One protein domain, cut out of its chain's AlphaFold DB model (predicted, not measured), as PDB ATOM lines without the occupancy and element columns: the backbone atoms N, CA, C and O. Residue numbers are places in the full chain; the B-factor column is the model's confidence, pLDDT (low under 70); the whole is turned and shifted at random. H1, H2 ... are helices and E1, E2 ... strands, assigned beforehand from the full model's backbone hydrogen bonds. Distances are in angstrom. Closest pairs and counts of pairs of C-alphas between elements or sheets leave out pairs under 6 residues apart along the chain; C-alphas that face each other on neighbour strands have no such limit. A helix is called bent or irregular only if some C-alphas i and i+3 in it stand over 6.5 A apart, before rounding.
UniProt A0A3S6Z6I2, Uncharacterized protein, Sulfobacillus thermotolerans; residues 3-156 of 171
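This is residues 3 to 156 of the 171 residues of an uncharacterized protein of Sulfobacillus thermotolerans (UniProt A0A3S6Z6I2). A twisted wall of six antiparallel strands makes the main part of this domain, and the long helix H1 crosses one face of it over E1 and E3. The long hairpin of E4 and E5 reaches beyond the other strands at one end, the small helix H3 sits near the opposite end of E4, H4 sits past E5, and the loop of residues 21 to 34 swings out beyond the edge strand E2. The printed part has 154 residues, with four named helices and six named strands in the order E1, E2, H1, H2, E3, H3, E4, E5, E6, H4; the sheet's order is E2, E1, E3, E4, E5, E6. The class is mixed, helices and strands. The whole is compact, with a radius of gyration of the C-alphas of 16.5 A and spans of 50 by 48 by 28 A.

E1 is residues 3 to 8, 17.1 A long, and begins at C-alpha 3, (-35.165, -9.007, 41.194). E2 is residues 17 to 20. H1 is residues 35 to 50, 23.4 A long, and H2 is residues 70 to 73. E3, residues 83 to 91, measures 26.0 A. H3 is residues 93 to 99 and is irregular: C-alphas 95 and 98 are 7.8 A apart. E4, residues 107 to 118, is the longest strand, 35.7 A from C-alpha 107 at (-39.590, -18.806, 43.798). E5 is residues 123 to 133, 31.5 A long, and E6 is residues 141 to 144. H4, residues 147 to 155, is 12.9 A long and ends at C-alpha 155, (-70.464, 5.891, 49.583).

E2 and E6 are the edge strands of the sheet. E1 and E2 form a hairpin, with N 19 and O 5 at 2.8 A. E1 and E3 are antiparallel at 171 degrees, with N 6 and O 86 at 2.8 A. E3 and E4 are antiparallel at 164 degrees, with N 83 and O 115 at 2.8 A. E4, E5 and E6 form a meander, each strand the antiparallel neighbour of the one before; N 112 and O 130 are 2.9 A apart, and N 143 and O 129 are 2.8 A apart. E2, H1 and H2, and E3 make a split strand-helix-strand unit, two strands running the same way with E1 between them, and its crossover is right-handed. The sheet with H1 and H3 on one face makes two layers. H1 has a height over the sheet of 9.8 A, lies over E1 and only just over E3, with 3 of its C-alphas there, and runs across the strands at 81 degrees to E1 on the local plane. Its closest C-alphas to E3 are those of Ala 41 and Leu 85, 7.2 A. H3 comes closest to E4 at the C-alphas of Thr 93 and Val 107, 6.8 A. H2 only grazes the sheet with residues 70 to 73, and H4 only grazes it with residues 147 to 150. H1 is apart from H2, H3 and H4. O i to N i+4 pairs within hydrogen-bond range number 11 of 12 in H1, 3 of 5 in H4 and 1 of 3 in H3, which has 2 of 4 for O i to N i+3; H2 is too short for an O i to N i+4 pair.

The two C-alphas farthest apart are those of Pro 30 and Asp 156, 51.2 A. The printed part has no cut. The long links are E2 to H1, 14 residues, and H1 to H2, 19 residues. The mean pLDDT of the printed part is 88.6; residues 97 to 104, 135 to 136 and 149 to 156 are under 70.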
ATOM      1  N   THR A   3     -35.865  -8.446  42.363       95.62
ATOM      2  CA  THR A   3     -35.165  -9.007  41.194       95.62
ATOM      3  C   THR A   3     -35.561  -8.350  39.883       95.62
ATOM      4  O   THR A   3     -34.807  -8.434  38.915       95.62
ATOM      5  N   ARG A   4     -36.715  -7.681  39.822       96.62
ATOM      6  CA  ARG A   4     -37.184  -7.039  38.592       96.62
ATOM      7  C   ARG A   4     -38.163  -5.914  38.885       96.62
ATOM      8  O   ARG A   4     -38.973  -5.996  39.807       96.62
ATOM      9  N   LEU A   5     -38.086  -4.879  38.061       97.94
ATOM     10  CA  LEU A   5     -39.029  -3.773  38.017       97.94
ATOM     11  C   LEU A   5     -39.665  -3.735  36.631       97.94
ATOM     12  O   LEU A   5     -38.967  -3.602  35.629       97.94
ATOM     13  N   ARG A   6     -40.988  -3.813  36.581       98.12
ATOM     14  CA  ARG A   6     -41.773  -3.631  35.365       98.12
ATOM     15  C   ARG A   6     -42.243  -2.188  35.275       98.12
ATOM     16  O   ARG A   6     -42.821  -1.672  36.228       98.12
ATOM     17  N   ILE A   7     -42.007  -1.552  34.131       98.38
ATOM     18  CA  ILE A   7     -42.432  -0.175  33.859       98.38
ATOM     19  C   ILE A   7     -43.053  -0.117  32.468       98.38
ATOM     20  O   ILE A   7     -42.458  -0.596  31.506       98.38
ATOM     21  N   GLY A   8     -44.210   0.526  32.346       98.38
ATOM     22  CA  GLY A   8     -44.812   0.873  31.064       98.38
ATOM     23  C   GLY A   8     -45.602   2.169  31.154       98.38
ATOM     24  O   GLY A   8     -46.190   2.485  32.188       98.38
ATOM     25  N   GLN A   9     -45.599   2.927  30.062       98.56
ATOM     26  CA  GLN A   9     -46.269   4.218  29.931       98.56
ATOM     27  C   GLN A   9     -45.871   5.245  31.012       98.56
ATOM     28  O   GLN A   9     -46.642   6.137  31.344       98.56
ATOM     29  N   PHE A  10     -44.640   5.204  31.519       98.44
ATOM     30  CA  PHE A  10     -44.137   6.111  32.552       98.44
ATOM     31  C   PHE A  10     -42.954   6.949  32.051       98.44
ATOM     32  O   PHE A  10     -41.863   6.438  31.796       98.44
ATOM     33  N   LYS A  11     -43.130   8.269  31.954       97.44
ATOM     34  CA  LYS A  11     -42.113   9.241  31.520       97.44
ATOM     35  C   LYS A  11     -41.440   8.839  30.202       97.44
ATOM     36  O   LYS A  11     -42.067   8.925  29.153       97.44
ATOM     37  N   ALA A  12     -40.170   8.435  30.238       95.94
ATOM     38  CA  ALA A  12     -39.409   8.018  29.061       95.94
ATOM     39  C   ALA A  12     -39.779   6.600  28.578       95.94
ATOM     40  O   ALA A  12     -39.514   6.269  27.425       95.94
ATOM     41  N   PHE A  13     -40.414   5.790  29.427       97.62
ATOM     42  CA  PHE A  13     -40.819   4.419  29.127       97.62
ATOM     43  C   PHE A  13     -42.206   4.409  28.478       97.62
ATOM     44  O   PHE A  13     -43.194   4.746  29.124       97.62
ATOM     45  N   GLY A  14     -42.276   4.058  27.192       97.19
ATOM     46  CA  GLY A  14     -43.538   3.867  26.474       97.19
ATOM     47  C   GLY A  14     -44.026   2.423  26.609       97.19
ATOM     48  O   GLY A  14     -44.853   2.154  27.478       97.19
ATOM     49  N   PRO A  15     -43.490   1.478  25.814       97.62
ATOM     50  CA  PRO A  15     -43.827   0.062  25.942       97.62
ATOM     51  C   PRO A  15     -43.566  -0.481  27.350       97.62
ATOM     52  O   PRO A  15     -42.626  -0.047  28.021       97.62
ATOM     53  N   VAL A  16     -44.380  -1.451  27.772       97.56
ATOM     54  CA  VAL A  16     -44.118  -2.217  28.996       97.56
ATOM     55  C   VAL A  16     -42.816  -2.985  28.814       97.56
ATOM     56  O   VAL A  16     -42.635  -3.693  27.823       97.56
ATOM     57  N   GLN A  17     -41.911  -2.840  29.771       96.19
ATOM     58  CA  GLN A  17     -40.636  -3.533  29.779       96.19
ATOM     59  C   GLN A  17     -40.234  -3.921  31.195       96.19
ATOM     60  O   GLN A  17     -40.581  -3.262  32.178       96.19
ATOM     61  N   ASP A  18     -39.453  -4.987  31.262       96.19
ATOM     62  CA  ASP A  18     -38.898  -5.527  32.484       96.19
ATOM     63  C   ASP A  18     -37.435  -5.101  32.632       96.19
ATOM     64  O   ASP A  18     -36.610  -5.308  31.742       96.19
ATOM     65  N   ILE A  19     -37.112  -4.489  33.768       96.69
ATOM     66  CA  ILE A  19     -35.761  -4.069  34.140       96.69
ATOM     67  C   ILE A  19     -35.244  -5.062  35.186       96.69
ATOM     68  O   ILE A  19     -35.762  -5.065  36.307       96.69
ATOM     69  N   PRO A  20     -34.248  -5.904  34.860       96.06
ATOM     70  CA  PRO A  20     -33.663  -6.819  35.830       96.06
ATOM     71  C   PRO A  20     -32.890  -6.038  36.896       96.06
ATOM     72  O   PRO A  20     -32.196  -5.064  36.599       96.06
ATOM     73  N   LEU A  21     -33.000  -6.487  38.142       96.62
ATOM     74  CA  LEU A  21     -32.351  -5.907  39.308       96.62
ATOM     75  C   LEU A  21     -31.480  -6.962  39.991       96.62
ATOM     76  O   LEU A  21     -31.879  -8.106  40.199       96.62
ATOM     77  N   ALA A  22     -30.276  -6.547  40.357       95.25
ATOM     78  CA  ALA A  22     -29.330  -7.311  41.158       95.25
ATOM     79  C   ALA A  22     -29.110  -6.597  42.507       95.25
ATOM     80  O   ALA A  22     -29.411  -5.401  42.606       95.25
ATOM     81  N   PRO A  23     -28.539  -7.272  43.529       93.88
ATOM     82  CA  PRO A  23     -28.244  -6.656  44.830       93.88
ATOM     83  C   PRO A  23     -27.530  -5.302  44.728       93.88
ATOM     84  O   PRO A  23     -27.782  -4.400  45.519       93.88
ATOM     85  N   ILE A  24     -26.667  -5.154  43.717       95.50
ATOM     86  CA  ILE A  24     -26.100  -3.877  43.292       95.50
ATOM     87  C   ILE A  24     -26.450  -3.694  41.816       95.50
ATOM     88  O   ILE A  24     -25.988  -4.454  40.966       95.50
ATOM     89  N   THR A  25     -27.261  -2.683  41.513       95.31
ATOM     90  CA  THR A  25     -27.678  -2.348  40.145       95.31
ATOM     91  C   THR A  25     -27.104  -0.989  39.753       95.31
ATOM     92  O   THR A  25     -27.384   0.016  40.404       95.31
ATOM     93  N   LEU A  26     -26.308  -0.942  38.680       96.50
ATOM     94  CA  LEU A  26     -25.759   0.304  38.141       96.50
ATOM     95  C   LEU A  26     -26.659   0.846  37.025       96.50
ATOM     96  O   LEU A  26     -26.773   0.237  35.964       96.50
ATOM     97  N   ILE A  27     -27.245   2.026  37.234       95.50
ATOM     98  CA  ILE A  27     -28.062   2.721  36.231       95.50
ATOM     99  C   ILE A  27     -27.225   3.839  35.600       95.50
ATOM    100  O   ILE A  27     -26.943   4.853  36.239       95.50
ATOM    101  N   TYR A  28     -26.842   3.681  34.332       95.62
ATOM    102  CA  TYR A  28     -26.007   4.641  33.602       95.62
ATOM    103  C   TYR A  28     -26.518   4.867  32.174       95.62
ATOM    104  O   TYR A  28     -27.373   4.143  31.675       95.62
ATOM    105  N   GLY A  29     -26.031   5.930  31.531       94.75
ATOM    106  CA  GLY A  29     -26.435   6.327  30.180       94.75
ATOM    107  C   GLY A  29     -26.573   7.845  30.023       94.75
ATOM    108  O   GLY A  29     -26.408   8.581  31.005       94.75
ATOM    109  N   PRO A  30     -26.901   8.333  28.813       94.81
ATOM    110  CA  PRO A  30     -27.033   9.759  28.524       94.81
ATOM    111  C   PRO A  30     -28.037  10.480  29.430       94.81
ATOM    112  O   PRO A  30     -28.941   9.875  30.023       94.81
ATOM    113  N   ASN A  31     -27.893  11.799  29.553       91.56
ATOM    114  CA  ASN A  31     -28.901  12.619  30.223       91.56
ATOM    115  C   ASN A  31     -30.254  12.463  29.525       91.56
ATOM    116  O   ASN A  31     -30.320  12.267  28.315       91.56
ATOM    117  N   SER A  32     -31.322  12.489  30.319       89.56
ATOM    118  CA  SER A  32     -32.698  12.315  29.835       89.56
ATOM    119  C   SER A  32     -33.033  10.938  29.236       89.56
ATOM    120  O   SER A  32     -34.147  10.751  28.763       89.56
ATOM    121  N   ALA A  33     -32.149   9.937  29.346       92.31
ATOM    122  CA  ALA A  33     -32.417   8.558  28.910       92.31
ATOM    123  C   ALA A  33     -33.398   7.771  29.813       92.31
ATOM    124  O   ALA A  33     -33.575   6.575  29.627       92.31
ATOM    125  N   GLY A  34     -34.005   8.408  30.824       93.06
ATOM    126  CA  GLY A  34     -34.971   7.753  31.722       93.06
ATOM    127  C   GLY A  34     -34.396   7.173  33.020       93.06
ATOM    128  O   GLY A  34     -35.137   6.573  33.786       93.06
ATOM    129  N   LYS A  35     -33.113   7.400  33.333       96.69
ATOM    130  CA  LYS A  35     -32.472   6.903  34.571       96.69
ATOM    131  C   LYS A  35     -33.233   7.290  35.847       96.69
ATOM    132  O   LYS A  35     -33.537   6.434  36.667       96.69
ATOM    133  N   SER A  36     -33.584   8.571  35.989       96.75
ATOM    134  CA  SER A  36     -34.373   9.056  37.132       96.75
ATOM    135  C   SER A  36     -35.763   8.429  37.170       96.75
ATOM    136  O   SER A  36     -36.241   8.116  38.249       96.75
ATOM    137  N   ALA A  37     -36.365   8.159  36.007       97.25
ATOM    138  CA  ALA A  37     -37.688   7.550  35.928       97.25
ATOM    139  C   ALA A  37     -37.709   6.117  36.491       97.25
ATOM    140  O   ALA A  37     -38.712   5.722  37.070       97.25
ATOM    141  N   VAL A  38     -36.605   5.366  36.408       97.56
ATOM    142  CA  VAL A  38     -36.487   4.050  37.068       97.56
ATOM    143  C   VAL A  38     -36.597   4.187  38.587       97.56
ATOM    144  O   VAL A  38     -37.365   3.474  39.228       97.56
ATOM    145  N   ILE A  39     -35.856   5.136  39.166       97.00
ATOM    146  CA  ILE A  39     -35.854   5.382  40.615       97.00
ATOM    147  C   ILE A  39     -37.215   5.932  41.056       97.00
ATOM    148  O   ILE A  39     -37.794   5.462  42.028       97.00
ATOM    149  N   GLU A  40     -37.760   6.895  40.318       97.94
ATOM    150  CA  GLU A  40     -39.060   7.501  40.611       97.94
ATOM    151  C   GLU A  40     -40.212   6.493  40.538       97.94
ATOM    152  O   GLU A  40     -41.134   6.600  41.337       97.94
ATOM    153  N   ALA A  41     -40.160   5.510  39.632       98.06
ATOM    154  CA  ALA A  41     -41.140   4.426  39.563       98.06
ATOM    155  C   ALA A  41     -41.125   3.555  40.832       98.06
ATOM    156  O   ALA A  41     -42.183   3.255  41.383       98.06
ATOM    157  N   LEU A  42     -39.934   3.201  41.332       97.00
ATOM    158  CA  LEU A  42     -39.784   2.455  42.588       97.00
ATOM    159  C   LEU A  42     -40.293   3.253  43.790       97.00
ATOM    160  O   LEU A  42     -41.021   2.716  44.622       97.00
ATOM    161  N   LEU A  43     -39.940   4.539  43.870       97.81
ATOM    162  CA  LEU A  43     -40.390   5.414  44.953       97.81
ATOM    163  C   LEU A  43     -41.905   5.634  44.913       97.81
ATOM    164  O   LEU A  43     -42.542   5.628  45.960       97.81
ATOM    165  N   LEU A  44     -42.487   5.781  43.718       98.06
ATOM    166  CA  LEU A  44     -43.931   5.901  43.529       98.06
ATOM    167  C   LEU A  44     -44.669   4.643  43.998       98.06
ATOM    168  O   LEU A  44     -45.667   4.765  44.707       98.06
ATOM    169  N   LEU A  45     -44.175   3.454  43.632       96.94
ATOM    170  CA  LEU A  45     -44.738   2.185  44.098       96.94
ATOM    171  C   LEU A  45     -44.661   2.072  45.620       96.94
ATOM    172  O   LEU A  45     -45.683   1.858  46.261       96.94
ATOM    173  N   ASN A  46     -43.476   2.279  46.199       96.12
ATOM    174  CA  ASN A  46     -43.277   2.190  47.644       96.12
ATOM    175  C   ASN A  46     -44.171   3.178  48.407       96.12
ATOM    176  O   ASN A  46     -44.815   2.812  49.384       96.12
ATOM    177  N   GLN A  47     -44.249   4.425  47.936       96.38
ATOM    178  CA  GLN A  47     -45.101   5.451  48.532       96.38
ATOM    179  C   GLN A  47     -46.586   5.100  48.435       96.38
ATOM    180  O   GLN A  47     -47.303   5.291  49.405       96.38
ATOM    181  N   THR A  48     -47.035   4.581  47.290       95.69
ATOM    182  CA  THR A  48     -48.434   4.167  47.101       95.69
ATOM    183  C   THR A  48     -48.783   2.975  47.989       95.69
ATOM    184  O   THR A  48     -49.851   2.948  48.578       95.69
ATOM    185  N   MET A  49     -47.878   2.004  48.138       92.69
ATOM    186  CA  MET A  49     -48.076   0.854  49.029       92.69
ATOM    187  C   MET A  49     -48.079   1.228  50.513       92.69
ATOM    188  O   MET A  49     -48.691   0.532  51.316       92.69
ATOM    189  N   ALA A  50     -47.355   2.285  50.882       94.19
ATOM    190  CA  ALA A  50     -47.322   2.807  52.243       94.19
ATOM    191  C   ALA A  50     -48.503   3.744  52.554       94.19
ATOM    192  O   ALA A  50     -48.711   4.093  53.720       94.19
ATOM    193  N   ASP A  51     -49.252   4.173  51.533       92.25
ATOM    194  CA  ASP A  51     -50.445   4.988  51.706       92.25
ATOM    195  C   ASP A  51     -51.589   4.118  52.237       92.25
ATOM    196  O   ASP A  51     -51.976   3.121  51.632       92.25
ATOM    197  N   ASN A  52     -52.109   4.486  53.407       86.12
ATOM    198  CA  ASN A  52     -53.198   3.763  54.061       86.12
ATOM    199  C   ASN A  52     -54.569   4.378  53.750       86.12
ATOM    200  O   ASN A  52     -55.573   3.888  54.268       86.12
ATOM    201  N   ASP A  53     -54.627   5.456  52.960       84.62
ATOM    202  CA  ASP A  53     -55.887   6.052  52.534       84.62
ATOM    203  C   ASP A  53     -56.476   5.258  51.353       84.62
ATOM    204  O   ASP A  53     -55.962   5.329  50.234       84.62
ATOM    205  N   PRO A  54     -57.584   4.518  51.549       77.12
ATOM    206  CA  PRO A  54     -58.178   3.703  50.493       77.12
ATOM    207  C   PRO A  54     -58.798   4.536  49.360       77.12
ATOM    208  O   PRO A  54     -59.164   3.977  48.327       77.12
ATOM    209  N   SER A  55     -58.949   5.854  49.534       79.62
ATOM    210  CA  SER A  55     -59.403   6.749  48.465       79.62
ATOM    211  C   SER A  55     -58.299   7.059  47.449       79.62
ATOM    212  O   SER A  55     -58.589   7.467  46.319       79.62
ATOM    213  N   HIS A  56     -57.033   6.834  47.811       84.69
ATOM    214  CA  HIS A  56     -55.896   7.035  46.929       84.69
ATOM    215  C   HIS A  56     -55.577   5.757  46.153       84.69
ATOM    216  O   HIS A  56     -54.960   4.824  46.653       84.69
ATOM    217  N   ALA A  57     -55.947   5.731  44.871       89.88
ATOM    218  CA  ALA A  57     -55.561   4.633  43.984       89.88
ATOM    219  C   ALA A  57     -54.042   4.595  43.711       89.88
ATOM    220  O   ALA A  57     -53.466   3.532  43.512       89.88
ATOM    221  N   LEU A  58     -53.406   5.766  43.650       94.38
ATOM    222  CA  LEU A  58     -51.966   5.973  43.484       94.38
ATOM    223  C   LEU A  58     -51.617   7.260  44.225       94.38
ATOM    224  O   LEU A  58     -52.421   8.198  44.214       94.38
ATOM    225  N   THR A  59     -50.389   7.361  44.727       95.88
ATOM    226  CA  THR A  59     -49.945   8.532  45.498       95.88
ATOM    227  C   THR A  59     -48.787   9.237  44.784       95.88
ATOM    228  O   THR A  59     -47.628   9.024  45.133       95.88
ATOM    229  N   PRO A  60     -49.032  10.096  43.767       94.75
ATOM    230  CA  PRO A  60     -47.968  10.775  43.017       94.75
ATOM    231  C   PRO A  60     -47.217  11.859  43.791       94.75
ATOM    232  O   PRO A  60     -46.178  12.329  43.326       94.75
ATOM    233  N   LYS A  61     -47.776  12.323  44.911       95.12
ATOM    234  CA  LYS A  61     -47.209  13.371  45.760       95.12
ATOM    235  C   LYS A  61     -47.106  12.843  47.180       95.12
ATOM    236  O   LYS A  61     -48.123  12.508  47.771       95.12
ATOM    237  N   GLY A  62     -45.901  12.835  47.721       92.94
ATOM    238  CA  GLY A  62     -45.655  12.456  49.103       92.94
ATOM    239  C   GLY A  62     -44.198  12.688  49.473       92.94
ATOM    240  O   GLY A  62     -43.499  13.458  48.812       92.94
ATOM    241  N   GLU A  63     -43.770  12.042  50.551       94.25
ATOM    242  CA  GLU A  63     -42.436  12.201  51.130       94.25
ATOM    243  C   GLU A  63     -41.317  11.743  50.186       94.25
ATOM    244  O   GLU A  63     -40.289  12.409  50.065       94.25
ATOM    245  N   TRP A  64     -41.527  10.628  49.486       96.06
ATOM    246  CA  TRP A  64     -40.488   9.960  48.704       96.06
ATOM    247  C   TRP A  64     -40.394  10.494  47.282       96.06
ATOM    248  O   TRP A  64     -39.304  10.592  46.718       96.06
ATOM    249  N   VAL A  65     -41.535  10.828  46.679       97.31
ATOM    250  CA  VAL A  65     -41.581  11.332  45.308       97.31
ATOM    251  C   VAL A  65     -42.712  12.336  45.114       97.31
ATOM    252  O   VAL A  65     -43.815  12.196  45.647       97.31
ATOM    253  N   ASN A  66     -42.434  13.349  44.294       97.06
ATOM    254  CA  ASN A  66     -43.412  14.333  43.855       97.06
ATOM    255  C   ASN A  66     -43.420  14.429  42.326       97.06
ATOM    256  O   ASN A  66     -42.634  15.148  41.709       97.06
ATOM    257  N   LEU A  67     -44.349  13.697  41.718       96.38
ATOM    258  CA  LEU A  67     -44.562  13.629  40.275       96.38
ATOM    259  C   LEU A  67     -45.659  14.579  39.789       96.38
ATOM    260  O   LEU A  67     -46.028  14.546  38.619       96.38
ATOM    261  N   ARG A  68     -46.157  15.462  40.661       92.50
ATOM    262  CA  ARG A  68     -47.252  16.394  40.371       92.50
ATOM    263  C   ARG A  68     -48.564  15.660  40.060       92.50
ATOM    264  O   ARG A  68     -49.149  15.077  40.963       92.50
ATOM    265  N   HIS A  69     -49.065  15.752  38.832       90.81
ATOM    266  CA  HIS A  69     -50.357  15.208  38.401       90.81
ATOM    267  C   HIS A  69     -50.130  14.079  37.395       90.81
ATOM    268  O   HIS A  69     -49.062  14.029  36.790       90.81
ATOM    269  N   TYR A  70     -51.131  13.224  37.164       93.81
ATOM    270  CA  TYR A  70     -51.016  12.070  36.259       93.81
ATOM    271  C   TYR A  70     -50.424  12.424  34.889       93.81
ATOM    272  O   TYR A  70     -49.461  11.805  34.437       93.81
ATOM    273  N   GLN A  71     -50.909  13.517  34.293       95.69
ATOM    274  CA  GLN A  71     -50.412  14.032  33.019       95.69
ATOM    275  C   GLN A  71     -48.895  14.260  33.007       95.69
ATOM    276  O   GLN A  71     -48.258  14.072  31.978       95.69
ATOM    277  N   ALA A  72     -48.295  14.665  34.128       95.75
ATOM    278  CA  ALA A  72     -46.883  15.031  34.189       95.75
ATOM    279  C   ALA A  72     -45.935  13.824  34.107       95.75
ATOM    280  O   ALA A  72     -44.772  14.000  33.743       95.75
ATOM    281  N   PHE A  73     -46.407  12.619  34.437       96.94
ATOM    282  CA  PHE A  73     -45.575  11.414  34.436       96.94
ATOM    283  C   PHE A  73     -46.080  10.301  33.520       96.94
ATOM    284  O   PHE A  73     -45.309   9.387  33.236       96.94
ATOM    285  N   ILE A  74     -47.312  10.367  33.016       98.19
ATOM    286  CA  ILE A  74     -47.773   9.452  31.972       98.19
ATOM    287  C   ILE A  74     -46.997   9.712  30.667       98.19
ATOM    288  O   ILE A  74     -46.710  10.860  30.306       98.19
ATOM    289  N   HIS A  75     -46.602   8.647  29.967       98.06
ATOM    290  CA  HIS A  75     -45.765   8.749  28.770       98.06
ATOM    291  C   HIS A  75     -46.398   9.665  27.717       98.06
ATOM    292  O   HIS A  75     -47.574   9.529  27.376       98.06
ATOM    293  N   ARG A  76     -45.600  10.610  27.197       97.31
ATOM    294  CA  ARG A  76     -46.026  11.636  26.222       97.31
ATOM    295  C   ARG A  76     -47.245  12.453  26.661       97.31
ATOM    296  O   ARG A  76     -47.945  12.989  25.807       97.31
ATOM    297  N   HIS A  77     -47.509  12.542  27.965       97.00
ATOM    298  CA  HIS A  77     -48.693  13.215  28.502       97.00
ATOM    299  C   HIS A  77     -50.019  12.634  27.970       97.00
ATOM    300  O   HIS A  77     -51.048  13.309  28.005       97.00
ATOM    301  N   ASN A  78     -50.002  11.391  27.470       97.12
ATOM    302  CA  ASN A  78     -51.187  10.726  26.947       97.12
ATOM    303  C   ASN A  78     -52.080  10.244  28.099       97.12
ATOM    304  O   ASN A  78     -51.856   9.173  28.655       97.12
ATOM    305  N   MET A  79     -53.109  11.024  28.422       95.50
ATOM    306  CA  MET A  79     -54.065  10.739  29.500       95.50
ATOM    307  C   MET A  79     -54.929   9.492  29.264       95.50
ATOM    308  O   MET A  79     -55.583   9.030  30.192       95.50
ATOM    309  N   GLU A  80     -54.948   8.947  28.046       94.62
ATOM    310  CA  GLU A  80     -55.675   7.713  27.715       94.62
ATOM    311  C   GLU A  80     -54.828   6.455  27.914       94.62
ATOM    312  O   GLU A  80     -55.340   5.340  27.836       94.62
ATOM    313  N   ALA A  81     -53.525   6.618  28.146       95.31
ATOM    314  CA  ALA A  81     -52.650   5.492  28.396       95.31
ATOM    315  C   ALA A  81     -52.938   4.855  29.757       95.31
ATOM    316  O   ALA A  81     -53.311   5.522  30.719       95.31
ATOM    317  N   ILE A  82     -52.680   3.554  29.830       97.31
ATOM    318  CA  ILE A  82     -52.685   2.803  31.077       97.31
ATOM    319  C   ILE A  82     -51.250   2.788  31.595       97.31
ATOM    320  O   ILE A  82     -50.337   2.374  30.886       97.31
ATOM    321  N   LEU A  83     -51.043   3.279  32.813       98.38
ATOM    322  CA  LEU A  83     -49.771   3.174  33.520       98.38
ATOM    323  C   LEU A  83     -49.589   1.733  33.993       98.38
ATOM    324  O   LEU A  83     -50.501   1.195  34.614       98.38
ATOM    325  N   HIS A  84     -48.399   1.171  33.789       98.44
ATOM    326  CA  HIS A  84     -48.011  -0.138  34.311       98.44
ATOM    327  C   HIS A  84     -46.817   0.018  35.241       98.44
ATOM    328  O   HIS A  84     -45.770   0.512  34.811       98.44
ATOM    329  N   LEU A  85     -46.948  -0.440  36.485       98.50
ATOM    330  CA  LEU A  85     -45.814  -0.605  37.391       98.50
ATOM    331  C   LEU A  85     -45.914  -1.965  38.072       98.50
ATOM    332  O   LEU A  85     -46.984  -2.358  38.532       98.50
ATOM    333  N   GLY A  86     -44.795  -2.670  38.168       97.69
ATOM    334  CA  GLY A  86     -44.748  -3.945  38.868       97.69
ATOM    335  C   GLY A  86     -43.390  -4.232  39.474       97.69
ATOM    336  O   GLY A  86     -42.367  -3.731  39.014       97.69
ATOM    337  N   VAL A  87     -43.382  -5.052  40.514       97.38
ATOM    338  CA  VAL A  87     -42.172  -5.497  41.206       97.38
ATOM    339  C   VAL A  87     -42.187  -7.004  41.336       97.38
ATOM    340  O   VAL A  87     -43.232  -7.604  41.585       97.38
ATOM    341  N   PHE A  88     -41.010  -7.598  41.182       95.81
ATOM    342  CA  PHE A  88     -40.811  -9.024  41.369       95.81
ATOM    343  C   PHE A  88     -39.683  -9.259  42.349       95.81
ATOM    344  O   PHE A  88     -38.695  -8.514  42.375       95.81
ATOM    345  N   TRP A  89     -39.841 -10.289  43.167       94.38
ATOM    346  CA  TRP A  89     -38.884 -10.641  44.191       94.38
ATOM    347  C   TRP A  89     -38.810 -12.148  44.385       94.38
ATOM    348  O   TRP A  89     -39.796 -12.866  44.255       94.38
ATOM    349  N   LYS A  90     -37.629 -12.621  44.775       91.94
ATOM    350  CA  LYS A  90     -37.453 -13.981  45.290       91.94
ATOM    351  C   LYS A  90     -37.954 -14.087  46.721       91.94
ATOM    352  O   LYS A  90     -37.610 -13.227  47.546       91.94
ATOM    353  N   THR A  91     -38.705 -15.145  46.988       89.88
ATOM    354  CA  THR A  91     -39.252 -15.519  48.296       89.88
ATOM    355  C   THR A  91     -39.245 -17.039  48.445       89.88
ATOM    356  O   THR A  91     -39.010 -17.756  47.472       89.88
ATOM    357  N   THR A  92     -39.498 -17.541  49.652       83.38
ATOM    358  CA  THR A  92     -39.588 -18.986  49.888       83.38
ATOM    359  C   THR A  92     -41.021 -19.481  49.717       83.38
ATOM    360  O   THR A  92     -41.972 -18.733  49.943       83.38
ATOM    361  N   THR A  93     -41.212 -20.759  49.387       74.31
ATOM    362  CA  THR A  93     -42.562 -21.352  49.335       74.31
ATOM    363  C   THR A  93     -43.306 -21.267  50.669       74.31
ATOM    364  O   THR A  93     -44.532 -21.174  50.678       74.31
ATOM    365  N   ALA A  94     -42.591 -21.242  51.799       72.94
ATOM    366  CA  ALA A  94     -43.205 -21.079  53.116       72.94
ATOM    367  C   ALA A  94     -43.986 -19.757  53.239       72.94
ATOM    368  O   ALA A  94     -45.024 -19.716  53.897       72.94
ATOM    369  N   ASP A  95     -43.546 -18.705  52.542       74.44
ATOM    370  CA  ASP A  95     -44.228 -17.406  52.510       74.44
ATOM    371  C   ASP A  95     -45.487 -17.423  51.620       74.44
ATOM    372  O   ASP A  95     -46.307 -16.507  51.672       74.44
ATOM    373  N   LEU A  96     -45.661 -18.469  50.802       70.75
ATOM    374  CA  LEU A  96     -46.688 -18.567  49.759       70.75
ATOM    375  C   LEU A  96     -47.738 -19.645  50.014       70.75
ATOM    376  O   LEU A  96     -48.531 -19.946  49.121       70.75
ATOM    377  N   VAL A  97     -47.803 -20.192  51.229       64.19
ATOM    378  CA  VAL A  97     -48.805 -21.205  51.609       64.19
ATOM    379  C   VAL A  97     -50.235 -20.728  51.298       64.19
ATOM    380  O   VAL A  97     -51.064 -21.511  50.843       64.19
ATOM    381  N   GLY A  98     -50.513 -19.424  51.436       64.06
ATOM    382  CA  GLY A  98     -51.809 -18.818  51.097       64.06
ATOM    383  C   GLY A  98     -52.152 -18.764  49.600       64.06
ATOM    384  O   GLY A  98     -53.298 -18.486  49.259       64.06
ATOM    385  N   LEU A  99     -51.194 -19.035  48.710       63.16
ATOM    386  CA  LEU A  99     -51.381 -19.090  47.253       63.16
ATOM    387  C   LEU A  99     -51.406 -20.531  46.712       63.16
ATOM    388  O   LEU A  99     -51.331 -20.724  45.502       63.16
ATOM    389  N   ALA A 100     -51.495 -21.538  47.593       62.97
ATOM    390  CA  ALA A 100     -51.514 -22.960  47.236       62.97
ATOM    391  C   ALA A 100     -50.332 -23.405  46.342       62.97
ATOM    392  O   ALA A 100     -50.448 -24.353  45.561       62.97
ATOM    393  N   TYR A 101     -49.184 -22.728  46.452       64.56
ATOM    394  CA  TYR A 101     -47.974 -23.082  45.718       64.56
ATOM    395  C   TYR A 101     -47.207 -24.189  46.457       64.56
ATOM    396  O   TYR A 101     -46.826 -24.015  47.609       64.56
ATOM    397  N   ASN A 102     -46.959 -25.318  45.786       61.91
ATOM    398  CA  ASN A 102     -46.320 -26.513  46.362       61.91
ATOM    399  C   ASN A 102     -44.897 -26.756  45.807       61.91
ATOM    400  O   ASN A 102     -44.517 -27.894  45.535       61.91
ATOM    401  N   GLY A 103     -44.117 -25.694  45.579       65.00
ATOM    402  CA  GLY A 103     -42.723 -25.799  45.121       65.00
ATOM    403  C   GLY A 103     -41.723 -26.009  46.265       65.00
ATOM    404  O   GLY A 103     -41.934 -25.532  47.374       65.00
ATOM    405  N   ALA A 104     -40.607 -26.694  46.017       58.72
ATOM    406  CA  ALA A 104     -39.593 -26.970  47.045       58.72
ATOM    407  C   ALA A 104     -38.465 -25.917  47.134       58.72
ATOM    408  O   ALA A 104     -37.629 -26.006  48.032       58.72
ATOM    409  N   GLU A 105     -38.427 -24.939  46.225       71.25
ATOM    410  CA  GLU A 105     -37.305 -24.003  46.053       71.25
ATOM    411  C   GLU A 105     -37.728 -22.530  46.151       71.25
ATOM    412  O   GLU A 105     -38.917 -22.205  46.099       71.25
ATOM    413  N   ASP A 106     -36.731 -21.643  46.270       78.50
ATOM    414  CA  ASP A 106     -36.903 -20.197  46.120       78.50
ATOM    415  C   ASP A 106     -37.637 -19.892  44.813       78.50
ATOM    416  O   ASP A 106     -37.212 -20.284  43.726       78.50
ATOM    417  N   VAL A 107     -38.718 -19.132  44.920       86.94
ATOM    418  CA  VAL A 107     -39.590 -18.806  43.798       86.94
ATOM    419  C   VAL A 107     -39.658 -17.296  43.617       86.94
ATOM    420  O   VAL A 107     -39.651 -16.529  44.584       86.94
ATOM    421  N   GLU A 108     -39.684 -16.849  42.363       90.00
ATOM    422  CA  GLU A 108     -39.973 -15.452  42.056       90.00
ATOM    423  C   GLU A 108     -41.484 -15.223  42.118       90.00
ATOM    424  O   GLU A 108     -42.264 -15.942  41.498       90.00
ATOM    425  N   VAL A 109     -41.897 -14.212  42.872       92.75
ATOM    426  CA  VAL A 109     -43.270 -13.711  42.883       92.75
ATOM    427  C   VAL A 109     -43.264 -12.315  42.308       92.75
ATOM    428  O   VAL A 109     -42.347 -11.532  42.550       92.75
ATOM    429  N   GLY A 110     -44.292 -12.019  41.525       94.50
ATOM    430  CA  GLY A 110     -44.496 -10.729  40.901       94.50
ATOM    431  C   GLY A 110     -45.837 -10.143  41.249       94.50
ATOM    432  O   GLY A 110     -46.833 -10.859  41.286       94.50
ATOM    433  N   MET A 111     -45.876  -8.829  41.405       95.69
ATOM    434  CA  MET A 111     -47.121  -8.080  41.402       95.69
ATOM    435  C   MET A 111     -47.020  -6.929  40.413       95.69
ATOM    436  O   MET A 111     -46.032  -6.195  40.396       95.69
ATOM    437  N   GLU A 112     -48.050  -6.777  39.594       96.88
ATOM    438  CA  GLU A 112     -48.215  -5.662  38.672       96.88
ATOM    439  C   GLU A 112     -49.541  -4.973  38.949       96.88
ATOM    440  O   GLU A 112     -50.573  -5.618  39.138       96.88
ATOM    441  N   TRP A 113     -49.505  -3.650  38.925       97.50
ATOM    442  CA  TRP A 113     -50.665  -2.796  39.049       97.50
ATOM    443  C   TRP A 113     -50.789  -1.929  37.810       97.50
ATOM    444  O   TRP A 113     -49.793  -1.441  37.258       97.50
ATOM    445  N   THR A 114     -52.034  -1.711  37.405       97.44
ATOM    446  CA  THR A 114     -52.353  -0.796  36.319       97.44
ATOM    447  C   THR A 114     -53.265   0.323  36.784       97.44
ATOM    448  O   THR A 114     -54.210   0.103  37.544       97.44
ATOM    449  N   TRP A 115     -52.998   1.535  36.299       96.69
ATOM    450  CA  TRP A 115     -53.802   2.721  36.596       96.69
ATOM    451  C   TRP A 115     -54.151   3.473  35.327       96.69
ATOM    452  O   TRP A 115     -53.348   3.547  34.399       96.69
ATOM    453  N   ALA A 116     -55.326   4.089  35.315       95.44
ATOM    454  CA  ALA A 116     -55.789   4.918  34.214       95.44
ATOM    455  C   ALA A 116     -56.463   6.184  34.743       95.44
ATOM    456  O   ALA A 116     -56.969   6.215  35.869       95.44
ATOM    457  N   TRP A 117     -56.494   7.226  33.915       94.19
ATOM    458  CA  TRP A 117     -57.338   8.383  34.178       94.19
ATOM    459  C   TRP A 117     -58.793   8.060  33.838       94.19
ATOM    460  O   TRP A 117     -59.107   7.686  32.707       94.19
ATOM    461  N   HIS A 118     -59.690   8.226  34.804       91.19
ATOM    462  CA  HIS A 118     -61.125   8.139  34.583       91.19
ATOM    463  C   HIS A 118     -61.652   9.516  34.184       91.19
ATOM    464  O   HIS A 118     -61.775  10.399  35.029       91.19
ATOM    465  N   LYS A 119     -61.944   9.709  32.892       87.88
ATOM    466  CA  LYS A 119     -62.327  11.021  32.340       87.88
ATOM    467  C   LYS A 119     -63.591  11.587  32.987       87.88
ATOM    468  O   LYS A 119     -63.591  12.751  33.365       87.88
ATOM    469  N   ASP A 120     -64.624  10.766  33.158       87.00
ATOM    470  CA  ASP A 120     -65.924  11.240  33.653       87.00
ATOM    471  C   ASP A 120     -65.900  11.587  35.146       87.00
ATOM    472  O   ASP A 120     -66.613  12.478  35.593       87.00
ATOM    473  N   ALA A 121     -65.039  10.910  35.910       85.69
ATOM    474  CA  ALA A 121     -64.887  11.135  37.350       85.69
ATOM    475  C   ALA A 121     -63.713  12.074  37.677       85.69
ATOM    476  O   ALA A 121     -63.423  12.294  38.850       85.69
ATOM    477  N   ASP A 122     -63.013  12.565  36.648       88.25
ATOM    478  CA  ASP A 122     -61.832  13.431  36.724       88.25
ATOM    479  C   ASP A 122     -60.798  12.994  37.779       88.25
ATOM    480  O   ASP A 122     -60.267  13.790  38.556       88.25
ATOM    481  N   ARG A 123     -60.522  11.686  37.841       88.88
ATOM    482  CA  ARG A 123     -59.634  11.106  38.857       88.88
ATOM    483  C   ARG A 123     -58.822   9.939  38.333       88.88
ATOM    484  O   ARG A 123     -59.168   9.297  37.343       88.88
ATOM    485  N   LEU A 124     -57.760   9.615  39.061       91.62
ATOM    486  CA  LEU A 124     -57.006   8.398  38.821       91.62
ATOM    487  C   LEU A 124     -57.702   7.195  39.461       91.62
ATOM    488  O   LEU A 124     -58.134   7.268  40.608       91.62
ATOM    489  N   VAL A 125     -57.750   6.082  38.736       92.62
ATOM    490  CA  VAL A 125     -58.294   4.816  39.233       92.62
ATOM    491  C   VAL A 125     -57.315   3.676  38.985       92.62
ATOM    492  O   VAL A 125     -56.624   3.641  37.963       92.62
ATOM    493  N   GLN A 126     -57.271   2.726  39.914       93.19
ATOM    494  CA  GLN A 126     -56.605   1.447  39.700       93.19
ATOM    495  C   GLN A 126     -57.526   0.552  38.866       93.19
ATOM    496  O   GLN A 126     -58.736   0.521  39.086       93.19
ATOM    497  N   ARG A 127     -56.969  -0.137  37.872       93.31
ATOM    498  CA  ARG A 127     -57.716  -0.955  36.908       93.31
ATOM    499  C   ARG A 127     -57.520  -2.432  37.164       93.31
ATOM    500  O   ARG A 127     -58.489  -3.182  37.123       93.31
ATOM    501  N   GLN A 128     -56.284  -2.855  37.393       94.19
ATOM    502  CA  GLN A 128     -55.971  -4.263  37.577       94.19
ATOM    503  C   GLN A 128     -54.844  -4.455  38.584       94.19
ATOM    504  O   GLN A 128     -53.948  -3.615  38.697       94.19
ATOM    505  N   THR A 129     -54.892  -5.595  39.263       94.81
ATOM    506  CA  THR A 129     -53.772  -6.181  39.997       94.81
ATOM    507  C   THR A 129     -53.528  -7.572  39.439       94.81
ATOM    508  O   THR A 129     -54.438  -8.402  39.422       94.81
ATOM    509  N   LEU A 130     -52.306  -7.834  38.999       94.81
ATOM    510  CA  LEU A 130     -51.876  -9.126  38.481       94.81
ATOM    511  C   LEU A 130     -50.811  -9.695  39.412       94.81
ATOM    512  O   LEU A 130     -49.904  -8.974  39.823       94.81
ATOM    513  N   VAL A 131     -50.916 -10.983  39.727       93.19
ATOM    514  CA  VAL A 131     -49.927 -11.707  40.530       93.19
ATOM    515  C   VAL A 131     -49.326 -12.817  39.686       93.19
ATOM    516  O   VAL A 131     -50.045 -13.581  39.043       93.19
ATOM    517  N   TYR A 132     -48.005 -12.912  39.717       91.81
ATOM    518  CA  TYR A 132     -47.200 -13.900  39.011       91.81
ATOM    519  C   TYR A 132     -46.470 -14.759  40.039       91.81
ATOM    520  O   TYR A 132     -46.053 -14.250  41.079       91.81
ATOM    521  N   VAL A 133     -46.305 -16.047  39.753       88.56
ATOM    522  CA  VAL A 133     -45.546 -16.975  40.599       88.56
ATOM    523  C   VAL A 133     -44.688 -17.851  39.697       88.56
ATOM    524  O   VAL A 133     -45.174 -18.351  38.683       88.56
ATOM    525  N   ALA A 134     -43.431 -18.049  40.091       82.75
ATOM    526  CA  ALA A 134     -42.415 -18.781  39.340       82.75
ATOM    527  C   ALA A 134     -42.202 -18.199  37.929       82.75
ATOM    528  O   ALA A 134     -42.358 -16.998  37.714       82.75
ATOM    529  N   ASP A 135     -41.860 -19.054  36.966       69.06
ATOM    530  CA  ASP A 135     -41.607 -18.682  35.569       69.06
ATOM    531  C   ASP A 135     -42.900 -18.505  34.748       69.06
ATOM    532  O   ASP A 135     -42.892 -18.614  33.521       69.06
ATOM    533  N   ALA A 136     -44.043 -18.279  35.401       69.00
ATOM    534  CA  ALA A 136     -45.313 -18.146  34.707       69.00
ATOM    535  C   ALA A 136     -45.317 -16.886  33.822       69.00
ATOM    536  O   ALA A 136     -45.350 -15.755  34.311       69.00
ATOM    537  N   GLU A 137     -45.339 -17.085  32.500       73.38
ATOM    538  CA  GLU A 137     -45.524 -15.998  31.527       73.38
ATOM    539  C   GLU A 137     -46.889 -15.308  31.688       73.38
ATOM    540  O   GLU A 137     -47.056 -14.145  31.320       73.38
ATOM    541  N   GLN A 138     -47.865 -16.020  32.260       81.75
ATOM    542  CA  GLN A 138     -49.199 -15.515  32.556       81.75
ATOM    543  C   GLN A 138     -49.403 -15.357  34.067       81.75
ATOM    544  O   GLN A 138     -48.914 -16.178  34.844       81.75
ATOM    545  N   PRO A 139     -50.148 -14.330  34.508       87.62
ATOM    546  CA  PRO A 139     -50.426 -14.145  35.923       87.62
ATOM    547  C   PRO A 139     -51.326 -15.271  36.446       87.62
ATOM    548  O   PRO A 139     -52.335 -15.621  35.832       87.62
ATOM    549  N   VAL A 140     -50.970 -15.805  37.613       87.75
ATOM    550  CA  VAL A 140     -51.709 -16.866  38.312       87.75
ATOM    551  C   VAL A 140     -52.953 -16.335  39.022       87.75
ATOM    552  O   VAL A 140     -53.872 -17.093  39.320       87.75
ATOM    553  N   PHE A 141     -53.002 -15.027  39.281       87.94
ATOM    554  CA  PHE A 141     -54.169 -14.348  39.827       87.94
ATOM    555  C   PHE A 141     -54.339 -12.980  39.174       87.94
ATOM    556  O   PHE A 141     -53.368 -12.258  38.937       87.94
ATOM    557  N   GLN A 142     -55.592 -12.627  38.890       90.25
ATOM    558  CA  GLN A 142     -55.960 -11.356  38.284       90.25
ATOM    559  C   GLN A 142     -57.176 -10.787  39.007       90.25
ATOM    560  O   GLN A 142     -58.233 -11.416  39.054       90.25
ATOM    561  N   LEU A 143     -57.032  -9.574  39.526       90.38
ATOM    562  CA  LEU A 143     -58.129  -8.782  40.054       90.38
ATOM    563  C   LEU A 143     -58.379  -7.617  39.106       90.38
ATOM    564  O   LEU A 143     -57.508  -6.768  38.925       90.38
ATOM    565  N   ASN A 144     -59.574  -7.567  38.527       89.25
ATOM    566  CA  ASN A 144     -60.038  -6.427  37.749       89.25
ATOM    567  C   ASN A 144     -60.882  -5.535  38.652       89.25
ATOM    568  O   ASN A 144     -61.837  -6.003  39.268       89.25
ATOM    569  N   ILE A 145     -60.530  -4.259  38.721       84.69
ATOM    570  CA  ILE A 145     -61.247  -3.268  39.510       84.69
ATOM    571  C   ILE A 145     -62.146  -2.494  38.557       84.69
ATOM    572  O   ILE A 145     -61.675  -1.823  37.633       84.69
ATOM    573  N   ASN A 146     -63.452  -2.592  38.792       79.19
ATOM    574  CA  ASN A 146     -64.411  -1.713  38.152       79.19
ATOM    575  C   ASN A 146     -64.490  -0.401  38.958       79.19
ATOM    576  O   ASN A 146     -64.976  -0.417  40.092       79.19
ATOM    577  N   PRO A 147     -64.010   0.734  38.413       70.31
ATOM    578  CA  PRO A 147     -64.002   1.999  39.144       70.31
ATOM    579  C   PRO A 147     -65.406   2.479  39.541       70.31
ATOM    580  O   PRO A 147     -65.538   3.121  40.581       70.31
ATOM    581  N   ASP A 148     -66.441   2.114  38.780       71.06
ATOM    582  CA  ASP A 148     -67.833   2.485  39.075       71.06
ATOM    583  C   ASP A 148     -68.427   1.658  40.229       71.06
ATOM    584  O   ASP A 148     -69.339   2.097  40.932       71.06
ATOM    585  N   GLU A 149     -67.925   0.440  40.453       64.94
ATOM    586  CA  GLU A 149     -68.364  -0.405  41.569       64.94
ATOM    587  C   GLU A 149     -67.729   0.024  42.889       64.94
ATOM    588  O   GLU A 149     -68.399   0.012  43.921       64.94
ATOM    589  N   PHE A 150     -66.465   0.455  42.860       57.81
ATOM    590  CA  PHE A 150     -65.748   0.906  44.055       57.81
ATOM    591  C   PHE A 150     -66.403   2.142  44.690       57.81
ATOM    592  O   PHE A 150     -66.444   2.285  45.912       57.81
ATOM    593  N   GLU A 151     -66.981   3.014  43.863       56.03
ATOM    594  CA  GLU A 151     -67.665   4.223  44.313       56.03
ATOM    595  C   GLU A 151     -68.894   3.904  45.174       56.03
ATOM    596  O   GLU A 151     -69.077   4.509  46.229       56.03
ATOM    597  N   LYS A 152     -69.664   2.871  44.802       56.72
ATOM    598  CA  LYS A 152     -70.806   2.395  45.598       56.72
ATOM    599  C   LYS A 152     -70.368   1.941  46.990       56.72
ATOM    600  O   LYS A 152     -71.000   2.321  47.973       56.72
ATOM    601  N   PHE A 153     -69.265   1.194  47.074       50.88
ATOM    602  CA  PHE A 153     -68.705   0.718  48.344       50.88
ATOM    603  C   PHE A 153     -68.197   1.853  49.242       50.88
ATOM    604  O   PHE A 153     -68.371   1.785  50.455       50.88
ATOM    605  N   ALA A 154     -67.579   2.888  48.668       52.75
ATOM    606  CA  ALA A 154     -67.082   4.031  49.435       52.75
ATOM    607  C   ALA A 154     -68.220   4.924  49.960       52.75
ATOM    608  O   ALA A 154     -68.114   5.477  51.054       52.75
ATOM    609  N   THR A 155     -69.311   5.061  49.197       56.41
ATOM    610  CA  THR A 155     -70.464   5.891  49.583       56.41
ATOM    611  C   THR A 155     -71.438   5.207  50.544       56.41
ATOM    612  O   THR A 155     -72.091   5.897  51.324       56.41
ATOM    613  N   ASP A 156     -71.535   3.876  50.510       51.78
ATOM    614  CA  ASP A 156     -72.378   3.081  51.411       51.78
ATOM    615  C   ASP A 156     -71.640   1.783  51.784       51.78
ATOM    616  O   ASP A 156     -71.870   0.726  51.185       51.78
TER     617      ASP A 156